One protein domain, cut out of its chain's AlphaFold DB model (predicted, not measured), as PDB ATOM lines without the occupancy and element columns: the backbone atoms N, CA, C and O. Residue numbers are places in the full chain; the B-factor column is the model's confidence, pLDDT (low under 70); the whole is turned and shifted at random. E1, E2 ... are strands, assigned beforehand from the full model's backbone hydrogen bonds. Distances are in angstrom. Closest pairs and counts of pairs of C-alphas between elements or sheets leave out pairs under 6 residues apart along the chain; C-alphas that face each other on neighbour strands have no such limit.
ATOM      1  N   PHE A 217      39.221  20.928  -8.503       97.88
ATOM      2  CA  PHE A 217      37.950  20.225  -8.467       97.88
ATOM      3  C   PHE A 217      36.958  21.107  -7.717       97.88
ATOM      4  O   PHE A 217      37.255  21.519  -6.603       97.88
ATOM      5  N   ALA A 218      35.800  21.414  -8.285       97.38
ATOM      6  CA  ALA A 218      34.847  22.345  -7.698       97.38
ATOM      7  C   ALA A 218      33.411  21.907  -7.972       97.38
ATOM      8  O   ALA A 218      33.078  21.538  -9.092       97.38
ATOM      9  N   TYR A 219      32.538  21.963  -6.970       97.25
ATOM     10  CA  TYR A 219      31.113  21.752  -7.197       97.25
ATOM     11  C   TYR A 219      30.464  23.042  -7.707       97.25
ATOM     12  O   TYR A 219      30.485  24.074  -7.024       97.25
ATOM     13  N   ASN A 220      29.869  22.971  -8.897       96.12
ATOM     14  CA  ASN A 220      29.174  24.088  -9.518       96.12
ATOM     15  C   ASN A 220      27.678  24.030  -9.176       96.12
ATOM     16  O   ASN A 220      26.968  23.068  -9.480       96.12
ATOM     17  N   ASN A 221      27.189  25.083  -8.525       94.75
ATOM     18  CA  ASN A 221      25.824  25.163  -8.025       94.75
ATOM     19  C   ASN A 221      24.766  25.267  -9.133       94.75
ATOM     20  O   ASN A 221      23.612  24.924  -8.874       94.75
ATOM     21  N   ASP A 222      25.126  25.734 -10.324       94.56
ATOM     22  CA  ASP A 222      24.188  25.893 -11.436       94.56
ATOM     23  C   ASP A 222      24.066  24.593 -12.227       94.56
ATOM     24  O   ASP A 222      22.955  24.113 -12.453       94.56
ATOM     25  N   SER A 223      25.199  23.979 -12.586       91.69
ATOM     26  CA  SER A 223      25.209  22.700 -13.309       91.69
ATOM     27  C   SER A 223      24.886  21.502 -12.412       91.69
ATOM     28  O   SER A 223      24.524  20.445 -12.924       91.69
ATOM     29  N   LYS A 224      24.998  21.663 -11.084       92.81
ATOM     30  CA  LYS A 224      24.865  20.604 -10.065       92.81
ATOM     31  C   LYS A 224      25.884  19.470 -10.218       92.81
ATOM     32  O   LYS A 224      25.675  18.387  -9.672       92.81
ATOM     33  N   LYS A 225      26.991  19.724 -10.918       93.62
ATOM     34  CA  LYS A 225      28.056  18.756 -11.202       93.62
ATOM     35  C   LYS A 225      29.370  19.162 -10.538       93.62
ATOM     36  O   LYS A 225      29.567  20.318 -10.160       93.62
ATOM     37  N   VAL A 226      30.276  18.194 -10.405       96.12
ATOM     38  CA  VAL A 226      31.674  18.470 -10.052       96.12
ATOM     39  C   VAL A 226      32.431  18.797 -11.328       96.12
ATOM     40  O   VAL A 226      32.454  18.001 -12.263       96.12
ATOM     41  N   GLU A 227      33.050  19.966 -11.352       96.25
ATOM     42  CA  GLU A 227      33.905  20.433 -12.428       96.25
ATOM     43  C   GLU A 227      35.373  20.253 -12.047       96.25
ATOM     44  O   GLU A 227      35.801  20.645 -10.964       96.25
ATOM     45  N   LEU A 228      36.155  19.663 -12.944       96.12
ATOM     46  CA  LEU A 228      37.608  19.597 -12.878       96.12
ATOM     47  C   LEU A 228      38.178  20.593 -13.884       96.12
ATOM     48  O   LEU A 228      37.940  20.489 -15.085       96.12
ATOM     49  N   ILE A 229      38.956  21.538 -13.380       97.19
ATOM     50  CA  ILE A 229      39.652  22.555 -14.155       97.19
ATOM     51  C   ILE A 229      41.154  22.297 -14.067       97.19
ATOM     52  O   ILE A 229      41.708  22.227 -12.972       97.19
ATOM     53  N   SER A 230      41.813  22.180 -15.216       97.19
ATOM     54  CA  SER A 230      43.259  21.966 -15.326       97.19
ATOM     55  C   SER A 230      43.916  23.144 -16.046       97.19
ATOM     56  O   SER A 230      43.565  23.430 -17.190       97.19
ATOM     57  N   ILE A 231      44.881  23.801 -15.392       96.94
ATOM     58  CA  ILE A 231      45.562  25.021 -15.874       96.94
ATOM     59  C   ILE A 231      47.062  24.905 -15.588       96.94
ATOM     60  O   ILE A 231      47.461  24.445 -14.516       96.94
ATOM     61  N   ARG A 232      47.923  25.307 -16.527       95.88
ATOM     62  CA  ARG A 232      49.379  25.290 -16.303       95.88
ATOM     63  C   ARG A 232      49.762  26.325 -15.233       95.88
ATOM     64  O   ARG A 232      49.108  27.354 -15.086       95.88
ATOM     65  N   ALA A 233      50.797  26.049 -14.447       96.06
ATOM     66  CA  ALA A 233      51.362  27.046 -13.547       96.06
ATOM     67  C   ALA A 233      52.244  28.022 -14.338       96.06
ATOM     68  O   ALA A 233      53.042  27.589 -15.175       96.06
ATOM     69  N   SER A 234      52.121  29.323 -14.066       93.88
ATOM     70  CA  SER A 234      53.021  30.321 -14.657       93.88
ATOM     71  C   SER A 234      54.430  30.223 -14.060       93.88
ATOM     72  O   SER A 234      54.637  29.554 -13.047       93.88
ATOM     73  N   GLU A 235      55.411  30.909 -14.653       90.19
ATOM     74  CA  GLU A 235      56.789  30.953 -14.119       90.19
ATOM     75  C   GLU A 235      56.863  31.547 -12.713       90.19
ATOM     76  O   GLU A 235      57.670  31.126 -11.891       90.19
ATOM     77  N   GLU A 236      55.953  32.467 -12.410       89.88
ATOM     78  CA  GLU A 236      55.794  33.037 -11.076       89.88
ATOM     79  C   GLU A 236      55.023  32.106 -10.129       89.88
ATOM     80  O   GLU A 236      54.820  32.460  -8.975       89.88
ATOM     81  N   GLY A 237      54.554  30.940 -10.581       91.81
ATOM     82  CA  GLY A 237      53.776  29.986  -9.790       91.81
ATOM     83  C   GLY A 237      52.285  30.315  -9.656       91.81
ATOM     84  O   GLY A 237      51.620  29.741  -8.796       91.81
ATOM     85  N   LEU A 238      51.741  31.228 -10.466       94.31
ATOM     86  CA  LEU A 238      50.298  31.504 -10.552       94.31
ATOM     87  C   LEU A 238      49.664  30.624 -11.646       94.31
ATOM     88  O   LEU A 238      50.012  29.449 -11.759       94.31
ATOM     89  N   PHE A 239      48.745  31.167 -12.446       96.12
ATOM     90  CA  PHE A 239      47.996  30.448 -13.477       96.12
ATOM     91  C   PHE A 239      48.365  30.979 -14.860       96.12
ATOM     92  O   PHE A 239      48.271  32.180 -15.108       96.12
ATOM     93  N   ASP A 240      48.774  30.081 -15.748       94.38
ATOM     94  CA  ASP A 240      49.011  30.365 -17.157       94.38
ATOM     95  C   ASP A 240      47.888  29.740 -17.986       94.38
ATOM     96  O   ASP A 240      47.748  28.518 -18.057       94.38
ATOM     97  N   VAL A 241      47.047  30.610 -18.543       94.25
ATOM     98  CA  VAL A 241      45.851  30.250 -19.318       94.25
ATOM     99  C   VAL A 241      46.104  30.263 -20.818       94.25
ATOM    100  O   VAL A 241      45.159  30.088 -21.580       94.25
ATOM    101  N   LYS A 242      47.341  30.504 -21.262       91.50
ATOM    102  CA  LYS A 242      47.674  30.422 -22.681       91.50
ATOM    103  C   LYS A 242      47.822  28.972 -23.119       91.50
ATOM    104  O   LYS A 242      48.278  28.115 -22.358       91.50
ATOM    105  N   ASP A 243      47.446  28.720 -24.363       89.25
ATOM    106  CA  ASP A 243      47.722  27.455 -25.025       89.25
ATOM    107  C   ASP A 243      49.234  27.241 -25.115       89.25
ATOM    108  O   ASP A 243      50.019  28.186 -25.229       89.25
ATOM    109  N   TYR A 244      49.662  25.985 -25.058       84.38
ATOM    110  CA  TYR A 244      51.076  25.647 -25.153       84.38
ATOM    111  C   TYR A 244      51.279  24.315 -25.855       84.38
ATOM    112  O   TYR A 244      50.406  23.453 -25.858       84.38
ATOM    113  N   THR A 245      52.466  24.121 -26.414       81.25
ATOM    114  CA  THR A 245      52.817  22.883 -27.112       81.25
ATOM    115  C   THR A 245      53.703  22.013 -26.235       81.25
ATOM    116  O   THR A 245      54.662  22.495 -25.634       81.25
ATOM    117  N   VAL A 246      53.402  20.716 -26.195       81.31
ATOM    118  CA  VAL A 246      54.303  19.674 -25.690       81.31
ATOM    119  C   VAL A 246      54.722  18.761 -26.830       81.31
ATOM    120  O   VAL A 246      54.068  18.716 -27.863       81.31
ATOM    121  N   PHE A 247      55.811  18.027 -26.650       77.12
ATOM    122  CA  PHE A 247      56.313  17.091 -27.649       77.12
ATOM    123  C   PHE A 247      56.213  15.669 -27.109       77.12
ATOM    124  O   PHE A 247      56.828  15.336 -26.092       77.12
ATOM    125  N   ASP A 248      55.427  14.841 -27.789       75.81
ATOM    126  CA  ASP A 248      55.211  13.445 -27.435       75.81
ATOM    127  C   ASP A 248      55.928  12.522 -28.431       75.81
ATOM    128  O   ASP A 248      55.998  12.832 -29.617       75.81
ATOM    129  N   PRO A 249      56.474  11.374 -27.996       75.81
ATOM    130  CA  PRO A 249      57.062  10.405 -28.913       75.81
ATOM    131  C   PRO A 249      56.011   9.856 -29.881       75.81
ATOM    132  O   PRO A 249      54.916   9.469 -29.459       75.81
ATOM    133  N   LYS A 250      56.356   9.756 -31.164       72.81
ATOM    134  CA  LYS A 250      55.499   9.155 -32.182       72.81
ATOM    135  C   LYS A 250      55.262   7.674 -31.845       72.81
ATOM    136  O   LYS A 250      56.221   6.942 -31.575       72.81
ATOM    137  N   PRO A 251      54.007   7.186 -31.862       71.69
ATOM    138  CA  PRO A 251      53.720   5.775 -31.626       71.69
ATOM    139  C   PRO A 251      54.510   4.870 -32.583       71.69
ATOM    140  O   PRO A 251      54.420   5.015 -33.797       71.69
ATOM    141  N   GLY A 252      55.293   3.941 -32.030       78.06
ATOM    142  CA  GLY A 252      56.147   3.021 -32.795       78.06
ATOM    143  C   GLY A 252      57.538   3.561 -33.160       78.06
ATOM    144  O   GLY A 252      58.425   2.760 -33.440       78.06
ATOM    145  N   GLU A 253      57.763   4.875 -33.076       71.81
ATOM    146  CA  GLU A 253      59.023   5.549 -33.432       71.81
ATOM    147  C   GLU A 253      59.408   6.554 -32.326       71.81
ATOM    148  O   GLU A 253      59.294   7.764 -32.513       71.81
ATOM    149  N   PRO A 254      59.842   6.085 -31.141       74.50
ATOM    150  CA  PRO A 254      59.991   6.931 -29.953       74.50
ATOM    151  C   PRO A 254      61.102   7.989 -30.049       74.50
ATOM    152  O   PRO A 254      61.110   8.922 -29.251       74.50
ATOM    153  N   GLU A 255      62.026   7.834 -30.998       77.44
ATOM    154  CA  GLU A 255      63.075   8.813 -31.320       77.44
ATOM    155  C   GLU A 255      62.492  10.061 -32.015       77.44
ATOM    156  O   GLU A 255      63.092  11.131 -31.974       77.44
ATOM    157  N   ILE A 256      61.318   9.934 -32.647       62.53
ATOM    158  CA  ILE A 256      60.653  11.023 -33.365       62.53
ATOM    159  C   ILE A 256      59.633  11.665 -32.437       62.53
ATOM    160  O   ILE A 256      58.704  11.011 -31.965       62.53
ATOM    161  N   LEU A 257      59.788  12.962 -32.192       68.44
ATOM    162  CA  LEU A 257      58.863  13.734 -31.377       68.44
ATOM    163  C   LEU A 257      57.832  14.435 -32.261       68.44
ATOM    164  O   LEU A 257      58.182  15.117 -33.220       68.44
ATOM    165  N   ILE A 258      56.557  14.286 -31.918       63.88
ATOM    166  CA  ILE A 258      55.447  14.994 -32.547       63.88
ATOM    167  C   ILE A 258      54.899  16.053 -31.583       63.88
ATOM    168  O   ILE A 258      54.664  15.757 -30.407       63.88
ATOM    169  N   PRO A 259      54.701  17.297 -32.042       69.56
ATOM    170  CA  PRO A 259      54.082  18.321 -31.220       69.56
ATOM    171  C   PRO A 259      52.604  17.997 -30.975       69.56
ATOM    172  O   PRO A 259      51.880  17.585 -31.881       69.56
ATOM    173  N   ARG A 260      52.141  18.242 -29.752       78.56
ATOM    174  CA  ARG A 260      50.743  18.196 -29.331       78.56
ATOM    175  C   ARG A 260      50.412  19.496 -28.607       78.56
ATOM    176  O   ARG A 260      50.999  19.806 -27.570       78.56
ATOM    177  N   GLN A 261      49.478  20.260 -29.164       79.81
ATOM    178  CA  GLN A 261      48.969  21.469 -28.525       79.81
ATOM    179  C   GLN A 261      48.079  21.086 -27.339       79.81
ATOM    180  O   GLN A 261      47.286  20.148 -27.414       79.81
ATOM    181  N   ILE A 262      48.232  21.814 -26.241       87.12
ATOM    182  CA  ILE A 262      47.421  21.710 -25.038       87.12
ATOM    183  C   ILE A 262      46.661  23.027 -24.888       87.12
ATOM    184  O   ILE A 262      47.309  24.079 -24.855       87.12
ATOM    185  N   PRO A 263      45.323  23.000 -24.763       90.19
ATOM    186  CA  PRO A 263      44.569  24.208 -24.460       90.19
ATOM    187  C   PRO A 263      44.977  24.751 -23.088       90.19
ATOM    188  O   PRO A 263      45.272  23.997 -22.146       90.19
ATOM    189  N   GLY A 264      44.975  26.073 -22.963       91.94
ATOM    190  CA  GLY A 264      45.320  26.747 -21.720       91.94
ATOM    191  C   GLY A 264      44.349  26.434 -20.580       91.94
ATOM    192  O   GLY A 264      44.767  26.344 -19.422       91.94
ATOM    193  N   ILE A 265      43.070  26.194 -20.901       96.25
ATOM    194  CA  ILE A 265      42.032  25.813 -19.939       96.25
ATOM    195  C   ILE A 265      41.367  24.508 -20.385       96.25
ATOM    196  O   ILE A 265      40.704  24.445 -21.417       96.25
ATOM    197  N   ILE A 266      41.484  23.465 -19.561       96.44
ATOM    198  CA  ILE A 266      40.717  22.222 -19.730       96.44
ATOM    199  C   ILE A 266      39.652  22.186 -18.642       96.44
ATOM    200  O   ILE A 266      39.992  22.187 -17.458       96.44
ATOM    201  N   ARG A 267      38.377  22.110 -19.033       96.19
ATOM    202  CA  ARG A 267      37.242  21.956 -18.119       96.19
ATOM    203  C   ARG A 267      36.544  20.628 -18.359       96.19
ATOM    204  O   ARG A 267      36.150  20.310 -19.476       96.19
ATOM    205  N   ARG A 268      36.318  19.876 -17.291       95.12
ATOM    206  CA  ARG A 268      35.602  18.601 -17.332       95.12
ATOM    207  C   ARG A 268      34.457  18.626 -16.346       95.12
ATOM    208  O   ARG A 268      34.669  19.012 -15.203       95.12
ATOM    209  N   SER A 269      33.280  18.188 -16.757       95.31
ATOM    210  CA  SER A 269      32.128  18.011 -15.876       95.31
ATOM    211  C   SER A 269      31.920  16.528 -15.613       95.31
ATOM    212  O   SER A 269      31.774  15.759 -16.557       95.31
ATOM    213  N   LEU A 270      31.885  16.125 -14.345       94.94
ATOM    214  CA  LEU A 270      31.628  14.742 -13.952       94.94
ATOM    215  C   LEU A 270      30.122  14.528 -13.774       94.94
ATOM    216  O   LEU A 270      29.501  15.158 -12.914       94.94
ATOM    217  N   ASP A 271      29.544  13.636 -14.576       92.88
ATOM    218  CA  ASP A 271      28.164  13.173 -14.436       92.88
ATOM    219  C   ASP A 271      28.152  11.825 -13.710       92.88
ATOM    220  O   ASP A 271      28.365  10.771 -14.310       92.88
ATOM    221  N   LEU A 272      27.981  11.878 -12.386       92.62
ATOM    222  CA  LEU A 272      28.068  10.706 -11.518       92.62
ATOM    223  C   LEU A 272      26.744   9.943 -11.525       92.62
ATOM    224  O   LEU A 272      25.707  10.482 -11.129       92.62
ATOM    225  N   LYS A 273      26.797   8.671 -11.910       91.81
ATOM    226  CA  LYS A 273      25.654   7.758 -11.911       91.81
ATOM    227  C   LYS A 273      25.994   6.501 -11.117       91.81
ATOM    228  O   LYS A 273      27.150   6.087 -11.060       91.81
ATOM    229  N   ASP A 274      25.000   5.899 -10.483       87.56
ATOM    230  CA  ASP A 274      25.144   4.554  -9.936       87.56
ATOM    231  C   ASP A 274      25.058   3.501 -11.053       87.56
ATOM    232  O   ASP A 274      24.714   3.805 -12.195       87.56
ATOM    233  N   LYS A 275      25.325   2.237 -10.711       84.12
ATOM    234  CA  LYS A 275      25.226   1.089 -11.634       84.12
ATOM    235  C   LYS A 275      23.853   0.871 -12.298       84.12
ATOM    236  O   LYS A 275      23.702   0.002 -13.149       84.12
ATOM    237  N   ASN A 276      22.806   1.550 -11.828       84.56
ATOM    238  CA  ASN A 276      21.463   1.480 -12.404       84.56
ATOM    239  C   ASN A 276      21.174   2.699 -13.298       84.56
ATOM    240  O   ASN A 276      20.066   2.820 -13.824       84.56
ATOM    241  N   GLY A 277      22.148   3.598 -13.465       85.56
ATOM    242  CA  GLY A 277      22.019   4.850 -14.198       85.56
ATOM    243  C   GLY A 277      21.345   5.976 -13.407       85.56
ATOM    244  O   GLY A 277      21.013   7.000 -14.007       85.56
ATOM    245  N   GLU A 278      21.117   5.823 -12.096       88.50
ATOM    246  CA  GLU A 278      20.545   6.886 -11.262       88.50
ATOM    247  C   GLU A 278      21.608   7.923 -10.883       88.50
ATOM    248  O   GLU A 278      22.738   7.579 -10.542       88.50
ATOM    249  N   VAL A 279      21.246   9.207 -10.915       90.19
ATOM    250  CA  VAL A 279      22.168  10.313 -10.614       90.19
ATOM    251  C   VAL A 279      22.585  10.291  -9.141       90.19
ATOM    252  O   VAL A 279      21.745  10.280  -8.240       90.19
ATOM    253  N   LEU A 280      23.893  10.352  -8.894       91.00
ATOM    254  CA  LEU A 280      24.478  10.465  -7.560       91.00
ATOM    255  C   LEU A 280      24.700  11.939  -7.205       91.00
ATOM    256  O   LEU A 280      25.699  12.547  -7.588       91.00
ATOM    257  N   GLU A 281      23.773  12.521  -6.445       92.31
ATOM    258  CA  GLU A 281      23.880  13.918  -6.008       92.31
ATOM    259  C   GLU A 281      25.017  14.113  -4.996       92.31
ATOM    260  O   GLU A 281      25.169  13.330  -4.056       92.31
ATOM    261  N   VAL A 282      25.781  15.198  -5.148       93.50
ATOM    262  CA  VAL A 282      26.823  15.603  -4.193       93.50
ATOM    263  C   VAL A 282      26.191  16.296  -2.991       93.50
ATOM    264  O   VAL A 282      25.466  17.278  -3.149       93.50
ATOM    265  N   ILE A 283      26.483  15.807  -1.784       93.75
ATOM    266  CA  ILE A 283      25.841  16.288  -0.545       93.75
ATOM    267  C   ILE A 283      26.781  17.012   0.423       93.75
ATOM    268  O   ILE A 283      26.317  17.595   1.403       93.75
ATOM    269  N   ALA A 284      28.091  16.968   0.184       90.88
ATOM    270  CA  ALA A 284      29.086  17.648   1.006       90.88
ATOM    271  C   ALA A 284      30.339  17.995   0.190       90.88
ATOM    272  O   ALA A 284      30.468  17.602  -0.970       90.88
ATOM    273  N   SER A 285      31.271  18.722   0.815       90.12
ATOM    274  CA  SER A 285      32.542  19.089   0.187       90.12
ATOM    275  C   SER A 285      33.320  17.860  -0.281       90.12
ATOM    276  O   SER A 285      33.361  16.831   0.395       90.12
ATOM    277  N   LEU A 286      33.981  18.011  -1.423       94.19
ATOM    278  CA  LEU A 286      34.890  17.029  -2.006       94.19
ATOM    279  C   LEU A 286      36.330  17.235  -1.518       94.19
ATOM    280  O   LEU A 286      36.682  18.310  -1.027       94.19
ATOM    281  N   SER A 287      37.165  16.208  -1.670       94.44
ATOM    282  CA  SER A 287      38.594  16.268  -1.350       94.44
ATOM    283  C   SER A 287      39.406  15.539  -2.410       94.44
ATOM    284  O   SER A 287      38.981  14.505  -2.923       94.44
ATOM    285  N   ALA A 288      40.572  16.077  -2.751       96.12
ATOM    286  CA  ALA A 288      41.481  15.477  -3.710       96.12
ATOM    287  C   ALA A 288      42.913  15.466  -3.178       96.12
ATOM    288  O   ALA A 288      43.362  16.424  -2.550       96.12
ATOM    289  N   THR A 289      43.644  14.392  -3.462       94.81
ATOM    290  CA  THR A 289      45.050  14.260  -3.079       94.81
ATOM    291  C   THR A 289      45.869  13.587  -4.170       94.81
ATOM    292  O   THR A 289      45.394  12.703  -4.888       94.81
ATOM    293  N   LYS A 290      47.126  14.008  -4.292       94.50
ATOM    294  CA  LYS A 290      48.121  13.361  -5.145       94.50
ATOM    295  C   LYS A 290      48.741  12.189  -4.389       94.50
ATOM    296  O   LYS A 290      49.135  12.341  -3.236       94.50
ATOM    297  N   TYR A 291      48.924  11.064  -5.066       92.69
ATOM    298  CA  TYR A 291      49.679   9.930  -4.546       92.69
ATOM    299  C   TYR A 291      50.542   9.302  -5.643       92.69
ATOM    300  O   TYR A 291      50.263   9.441  -6.834       92.69
ATOM    301  N   ASP A 292      51.608   8.619  -5.237       89.56
ATOM    302  CA  ASP A 292      52.502   7.906  -6.142       89.56
ATOM    303  C   ASP A 292      52.340   6.397  -5.929       89.56
ATOM    304  O   ASP A 292      52.340   5.919  -4.796       89.56
ATOM    305  N   THR A 293      52.204   5.633  -7.012       86.75
ATOM    306  CA  THR A 293      52.333   4.175  -6.954       86.75
ATOM    307  C   THR A 293      53.802   3.797  -7.006       86.75
ATOM    308  O   THR A 293      54.608   4.468  -7.653       86.75
ATOM    309  N   GLN A 294      54.152   2.707  -6.338       83.94
ATOM    310  CA  GLN A 294      55.521   2.229  -6.236       83.94
ATOM    311  C   GLN A 294      55.625   0.788  -6.747       83.94
ATOM    312  O   GLN A 294      54.669   0.017  -6.643       83.94
ATOM    313  N   VAL A 295      56.777   0.445  -7.322       81.56
ATOM    314  CA  VAL A 295      57.119  -0.907  -7.775       81.56
ATOM    315  C   VAL A 295      58.464  -1.327  -7.203       81.56
ATOM    316  O   VAL A 295      59.416  -0.547  -7.177       81.56
ATOM    317  N   GLU A 296      58.547  -2.577  -6.773       80.88
ATOM    318  CA  GLU A 296      59.791  -3.190  -6.323       80.88
ATOM    319  C   GLU A 296      60.656  -3.565  -7.527       80.88
ATOM    320  O   GLU A 296      60.176  -4.155  -8.503       80.88
ATOM    321  N   ARG A 297      61.951  -3.241  -7.467       72.00
ATOM    322  CA  ARG A 297      62.945  -3.754  -8.412       72.00
ATOM    323  C   ARG A 297      64.006  -4.573  -7.679       72.00
ATOM    324  O   ARG A 297      64.615  -4.060  -6.736       72.00
ATOM    325  N   PRO A 298      64.273  -5.816  -8.125       66.25
ATOM    326  CA  PRO A 298      65.362  -6.604  -7.575       66.25
ATOM    327  C   PRO A 298      66.701  -5.953  -7.933       66.25
ATOM    328  O   PRO A 298      66.948  -5.588  -9.086       66.25
ATOM    329  N   THR A 299      67.567  -5.805  -6.940       59.66
ATOM    330  CA  THR A 299      68.971  -5.425  -7.112       59.66
ATOM    331  C   THR A 299      69.799  -6.668  -7.470       59.66
ATOM    332  O   THR A 299      69.411  -7.799  -7.191       59.66
ATOM    333  N   GLN A 300      70.941  -6.491  -8.152       58.47
ATOM    334  CA  GLN A 300      71.806  -7.602  -8.603       58.47
ATOM    335  C   GLN A 300      72.567  -8.323  -7.464       58.47
ATOM    336  O   GLN A 300      73.358  -9.224  -7.728       58.47
ATOM    337  N   SER A 301      72.350  -7.936  -6.209       53.25
ATOM    338  CA  SER A 301      72.960  -8.518  -5.011       53.25
ATOM    339  C   SER A 301      71.845  -8.798  -4.004       53.25
ATOM    340  O   SER A 301      70.812  -8.143  -4.079       53.25
ATOM    341  N   GLU A 302      72.042  -9.739  -3.078       53.47
ATOM    342  CA  GLU A 302      71.099 -10.165  -2.019       53.47
ATOM    343  C   GLU A 302      70.782  -9.064  -0.967       53.47
ATOM    344  O   GLU A 302      70.646  -9.336   0.221       53.47
ATOM    345  N   GLU A 303      70.682  -7.806  -1.390       55.97
ATOM    346  CA  GLU A 303      70.275  -6.642  -0.601       55.97
ATOM    347  C   GLU A 303      68.782  -6.323  -0.812       55.97
ATOM    348  O   GLU A 303      68.199  -6.746  -1.816       55.97
ATOM    349  N   PRO A 304      68.131  -5.597   0.124       54.34
ATOM    350  CA  PRO A 304      66.698  -5.328   0.053       54.34
ATOM    351  C   PRO A 304      66.288  -4.653  -1.263       54.34
ATOM    352  O   PRO A 304      67.004  -3.823  -1.827       54.34
ATOM    353  N   GLN A 305      65.112  -5.047  -1.751       64.19
ATOM    354  CA  GLN A 305      64.533  -4.588  -3.009       64.19
ATOM    355  C   GLN A 305      64.346  -3.065  -2.995       64.19
ATOM    356  O   GLN A 305      63.867  -2.495  -2.014       64.19
ATOM    357  N   LEU A 306      64.707  -2.394  -4.093       64.25
ATOM    358  CA  LEU A 306      64.503  -0.953  -4.210       64.25
ATOM    359  C   LEU A 306      63.055  -0.682  -4.610       64.25
ATOM    360  O   LEU A 306      62.603  -1.117  -5.670       64.25
ATOM    361  N   ILE A 307      62.349   0.076  -3.776       71.62
ATOM    362  CA  ILE A 307      61.015   0.584  -4.078       71.62
ATOM    363  C   ILE A 307      61.175   1.854  -4.917       71.62
ATOM    364  O   ILE A 307      61.683   2.871  -4.445       71.62
ATOM    365  N   ILE A 308      60.762   1.795  -6.182       77.94
ATOM    366  CA  ILE A 308      60.883   2.906  -7.129       77.94
ATOM    367  C   ILE A 308      59.489   3.434  -7.450       77.94
ATOM    368  O   ILE A 308      58.549   2.670  -7.673       77.94
ATOM    369  N   LYS A 309      59.358   4.760  -7.497       81.19
ATOM    370  CA  LYS A 309      58.151   5.427  -7.986       81.19
ATOM    371  C   LYS A 309      57.826   4.971  -9.415       81.19
ATOM    372  O   LYS A 309      58.673   5.053 -10.298       81.19
ATOM    373  N   ASP A 310      56.590   4.532  -9.625       84.44
ATOM    374  CA  ASP A 310      56.065   4.065 -10.911       84.44
ATOM    375  C   ASP A 310      55.213   5.147 -11.586       84.44
ATOM    376  O   ASP A 310      55.577   5.660 -12.643       84.44
ATOM    377  N   LYS A 311      54.094   5.548 -10.964       85.12
ATOM    378  CA  LYS A 311      53.147   6.515 -11.548       85.12
ATOM    379  C   LYS A 311      52.672   7.520 -10.514       85.12
ATOM    380  O   LYS A 311      52.374   7.148  -9.385       85.12
ATOM    381  N   THR A 312      52.522   8.775 -10.928       90.38
ATOM    382  CA  THR A 312      51.782   9.782 -10.158       90.38
ATOM    383  C   THR A 312      50.306   9.726 -10.527       90.38
ATOM    384  O   THR A 312      49.946   9.596 -11.699       90.38
ATOM    385  N   LYS A 313      49.444   9.805  -9.515       94.19
ATOM    386  CA  LYS A 313      47.990   9.756  -9.647       94.19
ATOM    387  C   LYS A 313      47.330  10.792  -8.745       94.19
ATOM    388  O   LYS A 313      47.931  11.268  -7.782       94.19
ATOM    389  N   VAL A 314      46.077  11.112  -9.048       96.50
ATOM    390  CA  VAL A 314      45.216  11.948  -8.203       96.50
ATOM    391  C   VAL A 314      43.984  11.151  -7.819       96.50
ATOM    392  O   VAL A 314      43.318  10.589  -8.684       96.50
ATOM    393  N   MET A 315      43.696  11.094  -6.523       96.44
ATOM    394  CA  MET A 315      42.459  10.540  -5.988       96.44
ATOM    395  C   MET A 315      41.513  11.685  -5.644       96.44
ATOM    396  O   MET A 315      41.923  12.612  -4.952       96.44
ATOM    397  N   LEU A 316      40.271  11.602  -6.107       96.31
ATOM    398  CA  LEU A 316      39.172  12.507  -5.793       96.31
ATOM    399  C   LEU A 316      38.088  11.722  -5.054       96.31
ATOM    400  O   LEU A 316      37.658  10.675  -5.532       96.31
ATOM    401  N   VAL A 317      37.633  12.238  -3.916       95.81
ATOM    402  CA  VAL A 317      36.537  11.670  -3.130       95.81
ATOM    403  C   VAL A 317      35.377  12.656  -3.024       95.81
ATOM    404  O   VAL A 317      35.574  13.834  -2.717       95.81
ATOM    405  N   ILE A 318      34.166  12.172  -3.301       95.56
ATOM    406  CA  ILE A 318      32.942  12.972  -3.404       95.56
ATOM    407  C   ILE A 318      31.842  12.302  -2.563       95.56
ATOM    408  O   ILE A 318      31.400  11.204  -2.906       95.56
ATOM    409  N   PRO A 319      31.386  12.923  -1.463       93.81
ATOM    410  CA  PRO A 319      30.263  12.408  -0.679       93.81
ATOM    411  C   PRO A 319      28.939  12.485  -1.456       93.81
ATOM    412  O   PRO A 319      28.590  13.558  -1.960       93.81
ATOM    413  N   THR A 320      28.183  11.381  -1.523       91.56
ATOM    414  CA  THR A 320      26.954  11.284  -2.334       91.56
ATOM    415  C   THR A 320      25.684  11.032  -1.513       91.56
ATOM    416  O   THR A 320      25.729  10.552  -0.377       91.56
ATOM    417  N   SER A 321      24.522  11.340  -2.095       84.69
ATOM    418  CA  SER A 321      23.198  11.246  -1.454       84.69
ATOM    419  C   SER A 321      22.789   9.844  -1.000       84.69
ATOM    420  O   SER A 321      21.939   9.716  -0.119       84.69
ATOM    421  N   GLN A 322      23.421   8.791  -1.524       79.31
ATOM    422  CA  GLN A 322      23.186   7.411  -1.090       79.31
ATOM    423  C   GLN A 322      23.924   7.041   0.216       79.31
ATOM    424  O   GLN A 322      23.870   5.891   0.647       79.31
ATOM    425  N   GLY A 323      24.617   7.990   0.861       70.25
ATOM    426  CA  GLY A 323      25.375   7.756   2.098       70.25
ATOM    427  C   GLY A 323      26.748   7.109   1.884       70.25
ATOM    428  O   GLY A 323      27.442   6.818   2.855       70.25
ATOM    429  N   ASN A 324      27.149   6.921   0.624       79.56
ATOM    430  CA  ASN A 324      28.456   6.411   0.217       79.56
ATOM    431  C   ASN A 324      29.359   7.560  -0.270       79.56
ATOM    432  O   ASN A 324      28.920   8.693  -0.462       79.56
ATOM    433  N   THR A 325      30.646   7.270  -0.472       89.19
ATOM    434  CA  THR A 325      31.604   8.206  -1.078       89.19
ATOM    435  C   THR A 325      32.034   7.669  -2.435       89.19
ATOM    436  O   THR A 325      32.540   6.552  -2.525       89.19
ATOM    437  N   ALA A 326      31.841   8.461  -3.485       90.88
ATOM    438  CA  ALA A 326      32.398   8.183  -4.799       90.88
ATOM    439  C   ALA A 326      33.907   8.459  -4.773       90.88
ATOM    440  O   ALA A 326      34.320   9.545  -4.369       90.88
ATOM    441  N   ALA A 327      34.721   7.491  -5.192       91.50
ATOM    442  CA  ALA A 327      36.175   7.619  -5.253       91.50
ATOM    443  C   ALA A 327      36.661   7.426  -6.693       91.50
ATOM    444  O   ALA A 327      36.435   6.382  -7.303       91.50
ATOM    445  N   LEU A 328      37.343   8.434  -7.227       92.06
ATOM    446  CA  LEU A 328      37.842   8.479  -8.598       92.06
ATOM    447  C   LEU A 328      39.360   8.603  -8.572       92.06
ATOM    448  O   LEU A 328      39.905   9.423  -7.837       92.06
ATOM    449  N   SER A 329      40.053   7.797  -9.372       92.62
ATOM    450  CA  SER A 329      41.510   7.845  -9.472       92.62
ATOM    451  C   SER A 329      41.940   8.148 -10.899       92.62
ATOM    452  O   SER A 329      41.790   7.311 -11.784       92.62
ATOM    453  N   PHE A 330      42.598   9.284 -11.088       94.19
ATOM    454  CA  PHE A 330      43.124   9.731 -12.371       94.19
ATOM    455  C   PHE A 330      44.622   9.449 -12.467       94.19
ATOM    456  O   PHE A 330      45.368   9.677 -11.509       94.19
ATOM    457  N   ALA A 331      45.084   8.959 -13.617       92.06
ATOM    458  CA  ALA A 331      46.516   8.907 -13.903       92.06
ATOM    459  C   ALA A 331      47.003  10.289 -14.353       92.06
ATOM    460  O   ALA A 331      46.298  10.966 -15.098       92.06
ATOM    461  N   ALA A 332      48.193  10.701 -13.915       92.50
ATOM    462  CA  ALA A 332      48.833  11.914 -14.412       92.50
ATOM    463  C   ALA A 332      49.696  11.591 -15.640       92.50
ATOM    464  O   ALA A 332      50.518  10.670 -15.598       92.50
ATOM    465  N   ALA A 333      49.511  12.338 -16.724       90.69
ATOM    466  CA  ALA A 333      50.370  12.273 -17.899       90.69
ATOM    467  C   ALA A 333      51.647  13.107 -17.705       90.69
ATOM    468  O   ALA A 333      51.825  13.804 -16.704       90.69
ATOM    469  N   LYS A 334      52.554  13.034 -18.685       88.56
ATOM    470  CA  LYS A 334      53.851  13.727 -18.654       88.56
ATOM    471  C   LYS A 334      53.712  15.250 -18.562       88.56
ATOM    472  O   LYS A 334      54.423  15.870 -17.786       88.56
ATOM    473  N   ASP A 335      52.755  15.828 -19.274       89.69
ATOM    474  CA  ASP A 335      52.431  17.263 -19.262       89.69
ATOM    475  C   ASP A 335      51.603  17.700 -18.033       89.69
ATOM    476  O   ASP A 335      51.109  18.827 -17.969       89.69
ATOM    477  N   GLY A 336      51.398  16.797 -17.068       92.12
ATOM    478  CA  GLY A 336      50.584  17.027 -15.881       92.12
ATOM    479  C   GLY A 336      49.072  17.021 -16.128       92.12
ATOM    480  O   GLY A 336      48.337  17.290 -15.180       92.12
ATOM    481  N   THR A 337      48.574  16.736 -17.344       93.50
ATOM    482  CA  THR A 337      47.139  16.449 -17.565       93.50
ATOM    483  C   THR A 337      46.700  15.218 -16.772       93.50
ATOM    484  O   THR A 337      47.499  14.333 -16.459       93.50
ATOM    485  N   LEU A 338      45.407  15.153 -16.455       93.06
ATOM    486  CA  LEU A 338      44.783  13.949 -15.914       93.06
ATOM    487  C   LEU A 338      44.194  13.103 -17.044       93.06
ATOM    488  O   LEU A 338      43.688  13.643 -18.028       93.06
ATOM    489  N   SER A 339      44.241  11.780 -16.875       87.44
ATOM    490  CA  SER A 339      43.670  10.803 -17.805       87.44
ATOM    491  C   SER A 339      42.233  11.153 -18.183       87.44
ATOM    492  O   SER A 339      41.402  11.395 -17.305       87.44
ATOM    493  N   GLN A 340      41.958  11.149 -19.487       80.38
ATOM    494  CA  GLN A 340      40.644  11.431 -20.045       80.38
ATOM    495  C   GLN A 340      39.696  10.227 -19.943       80.38
ATOM    496  O   GLN A 340      40.117   9.104 -20.196       80.38
ATOM    497  N   ILE A 341      38.440  10.474 -19.537       82.94
ATOM    498  CA  ILE A 341      37.335   9.502 -19.616       82.94
ATOM    499  C   ILE A 341      36.644   9.649 -20.977       82.94
ATOM    500  O   ILE A 341      36.613   8.686 -21.735       82.94
ATOM    501  N   SER A 342      36.168  10.851 -21.330       84.44
ATOM    502  CA  SER A 342      35.807  11.177 -22.718       84.44
ATOM    503  C   SER A 342      37.042  11.554 -23.540       84.44
ATOM    504  O   SER A 342      37.821  12.408 -23.113       84.44
ATOM    505  N   GLU A 343      37.193  10.951 -24.722       78.31
ATOM    506  CA  GLU A 343      38.316  11.192 -25.643       78.31
ATOM    507  C   GLU A 343      38.179  12.496 -26.443       78.31
ATOM    508  O   GLU A 343      39.183  13.103 -26.805       78.31
ATOM    509  N   ASN A 344      36.949  12.958 -26.702       82.00
ATOM    510  CA  ASN A 344      36.694  14.140 -27.527       82.00
ATOM    511  C   ASN A 344      36.028  15.255 -26.709       82.00
ATOM    512  O   ASN A 344      35.098  14.970 -25.942       82.00
ATOM    513  N   PRO A 345      36.459  16.520 -26.871       87.31
ATOM    514  CA  PRO A 345      35.778  17.646 -26.254       87.31
ATOM    515  C   PRO A 345      34.398  17.848 -26.893       87.31
ATOM    516  O   PRO A 345      34.225  17.711 -28.103       87.31
ATOM    517  N   GLU A 346      33.410  18.221 -26.083       89.38
ATOM    518  CA  GLU A 346      32.087  18.644 -26.560       89.38
ATOM    519  C   GLU A 346      32.157  19.987 -27.292       89.38
ATOM    520  O   GLU A 346      31.374  20.260 -28.200       89.38
ATOM    521  N   SER A 347      33.086  20.846 -26.871       88.50
ATOM    522  CA  SER A 347      33.368  22.123 -27.518       88.50
ATOM    523  C   SER A 347      34.806  22.558 -27.259       88.50
ATOM    524  O   SER A 347      35.366  22.287 -26.194       88.50
ATOM    525  N   SER A 348      35.373  23.253 -28.242       85.75
ATOM    526  CA  SER A 348      36.647  23.961 -28.153       85.75
ATOM    527  C   SER A 348      36.388  25.417 -28.537       85.75
ATOM    528  O   SER A 348      35.936  25.699 -29.649       85.75
ATOM    529  N   GLU A 349      36.557  26.335 -27.583       86.62
ATOM    530  CA  GLU A 349      36.257  27.760 -27.747       86.62
ATOM    531  C   GLU A 349      37.528  28.593 -27.556       86.62
ATOM    532  O   GLU A 349      38.127  28.597 -26.479       86.62
ATOM    533  N   ILE A 350      37.911  29.361 -28.578       86.44
ATOM    534  CA  ILE A 350      38.979  30.359 -28.460       86.44
ATOM    535  C   ILE A 350      38.406  31.583 -27.736       86.44
ATOM    536  O   ILE A 350      37.713  32.411 -28.333       86.44
ATOM    537  N   LEU A 351      38.708  31.722 -26.444       89.06
ATOM    538  CA  LEU A 351      38.249  32.850 -25.629       89.06
ATOM    539  C   LEU A 351      38.941  34.152 -26.044       89.06
ATOM    540  O   LEU A 351      38.343  35.235 -26.013       89.06
ATOM    541  N   ARG A 352      40.214  34.048 -26.435       87.75
ATOM    542  CA  ARG A 352      41.028  35.157 -26.933       87.75
ATOM    543  C   ARG A 352      42.129  34.639 -27.847       87.75
ATOM    544  O   ARG A 352      42.721  33.612 -27.559       87.75
ATOM    545  N   SER A 353      42.444  35.384 -28.902       81.19
ATOM    546  CA  SER A 353      43.656  35.165 -29.689       81.19
ATOM    547  C   SER A 353      44.146  36.467 -30.318       81.19
ATOM    548  O   SER A 353      43.340  37.313 -30.727       81.19
ATOM    549  N   ASN A 354      45.466  36.593 -30.430       67.38
ATOM    550  CA  ASN A 354      46.149  37.622 -31.209       67.38
ATOM    551  C   ASN A 354      46.348  37.188 -32.672       67.38
ATOM    552  O   ASN A 354      47.380  37.531 -33.239       67.38
TER     553      ASN A 354
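This is residues 217 to 354 of the 1017 residues of an uncharacterized protein of Mastigocoleus testarum BC008 (UniProt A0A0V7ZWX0). Going along the printed part, you see a loose, open C made of strands: the three-stranded sheet of E1, E2 and E5 makes its back, the small hairpin E3 and E4 one arm, and the long, twisted ribbon of E6, E7 and E8 the other. The long link of residues 332 to 346 leaves the end of E8, runs through the space between the arms and leads to E9, a lone strand near the end of the printed part. There are 138 residues printed, with no named helix and nine named strands, E1 to E9 in order; the class is all strand. The sheets, E1 - E2 - E5, E6 - E7 - E8 and E3 - E4, are all antiparallel. The whole is loose, with a radius of gyration of the C-alphas of 19.1 A and spans of 58 by 48 by 34 A.

Find C-alpha 217 at (37.950, 20.225, -8.467), where E1, residues 217 to 220, begins. E2 is residues 226 to 233, 21.8 A long. E3 is residues 244 to 250, and E4, residues 253 to 262, bends by 82 degrees at residue 256. E4 runs on into E5, residues 265 to 274, at 91 degrees; E5 measures 28.9 A. E6, residues 287 to 297, spans 32.3 A. E7, residues 306 to 319, spans 36.9 A and bends by 60 degrees at residue 311. E8 is residues 325 to 331; E9, residues 347 to 353, ends at C-alpha 353, (43.656, 35.165, -29.689).

Look first at the hairpin E1 and E2: N 218 and O 227 are 2.8 A apart, within hydrogen-bond range. On the other side of E2 lies E5, antiparallel at 153 degrees, with N 228 and O 268 at 2.8 A; this sheet is strongly twisted. In the hairpin E3 and E4, N 246 and O 260 are 2.9 A apart; both strands are apart from the other seven. E6, E7 and E8 form a meander, each strand the antiparallel neighbour of the one before, strongly twisted. There N 291 and O 313 are 2.9 A apart, and N 316 and O 328 2.8 A. Between E1 and E6 the closest C-alphas, those of Phe 217 and Ala 288, are 7.6 A apart. E9 pairs with no named strand and is apart from the other eight.

The C-alphas of Glu 302 and Asn 354, the two farthest apart, are 61.3 A apart. The printed part has no cut. The links E5 to E6 and E8 to E9 are long. Mean pLDDT of the printed part is 86.0; look for values under 70 at residues 256 to 259, 298 to 306 and 354.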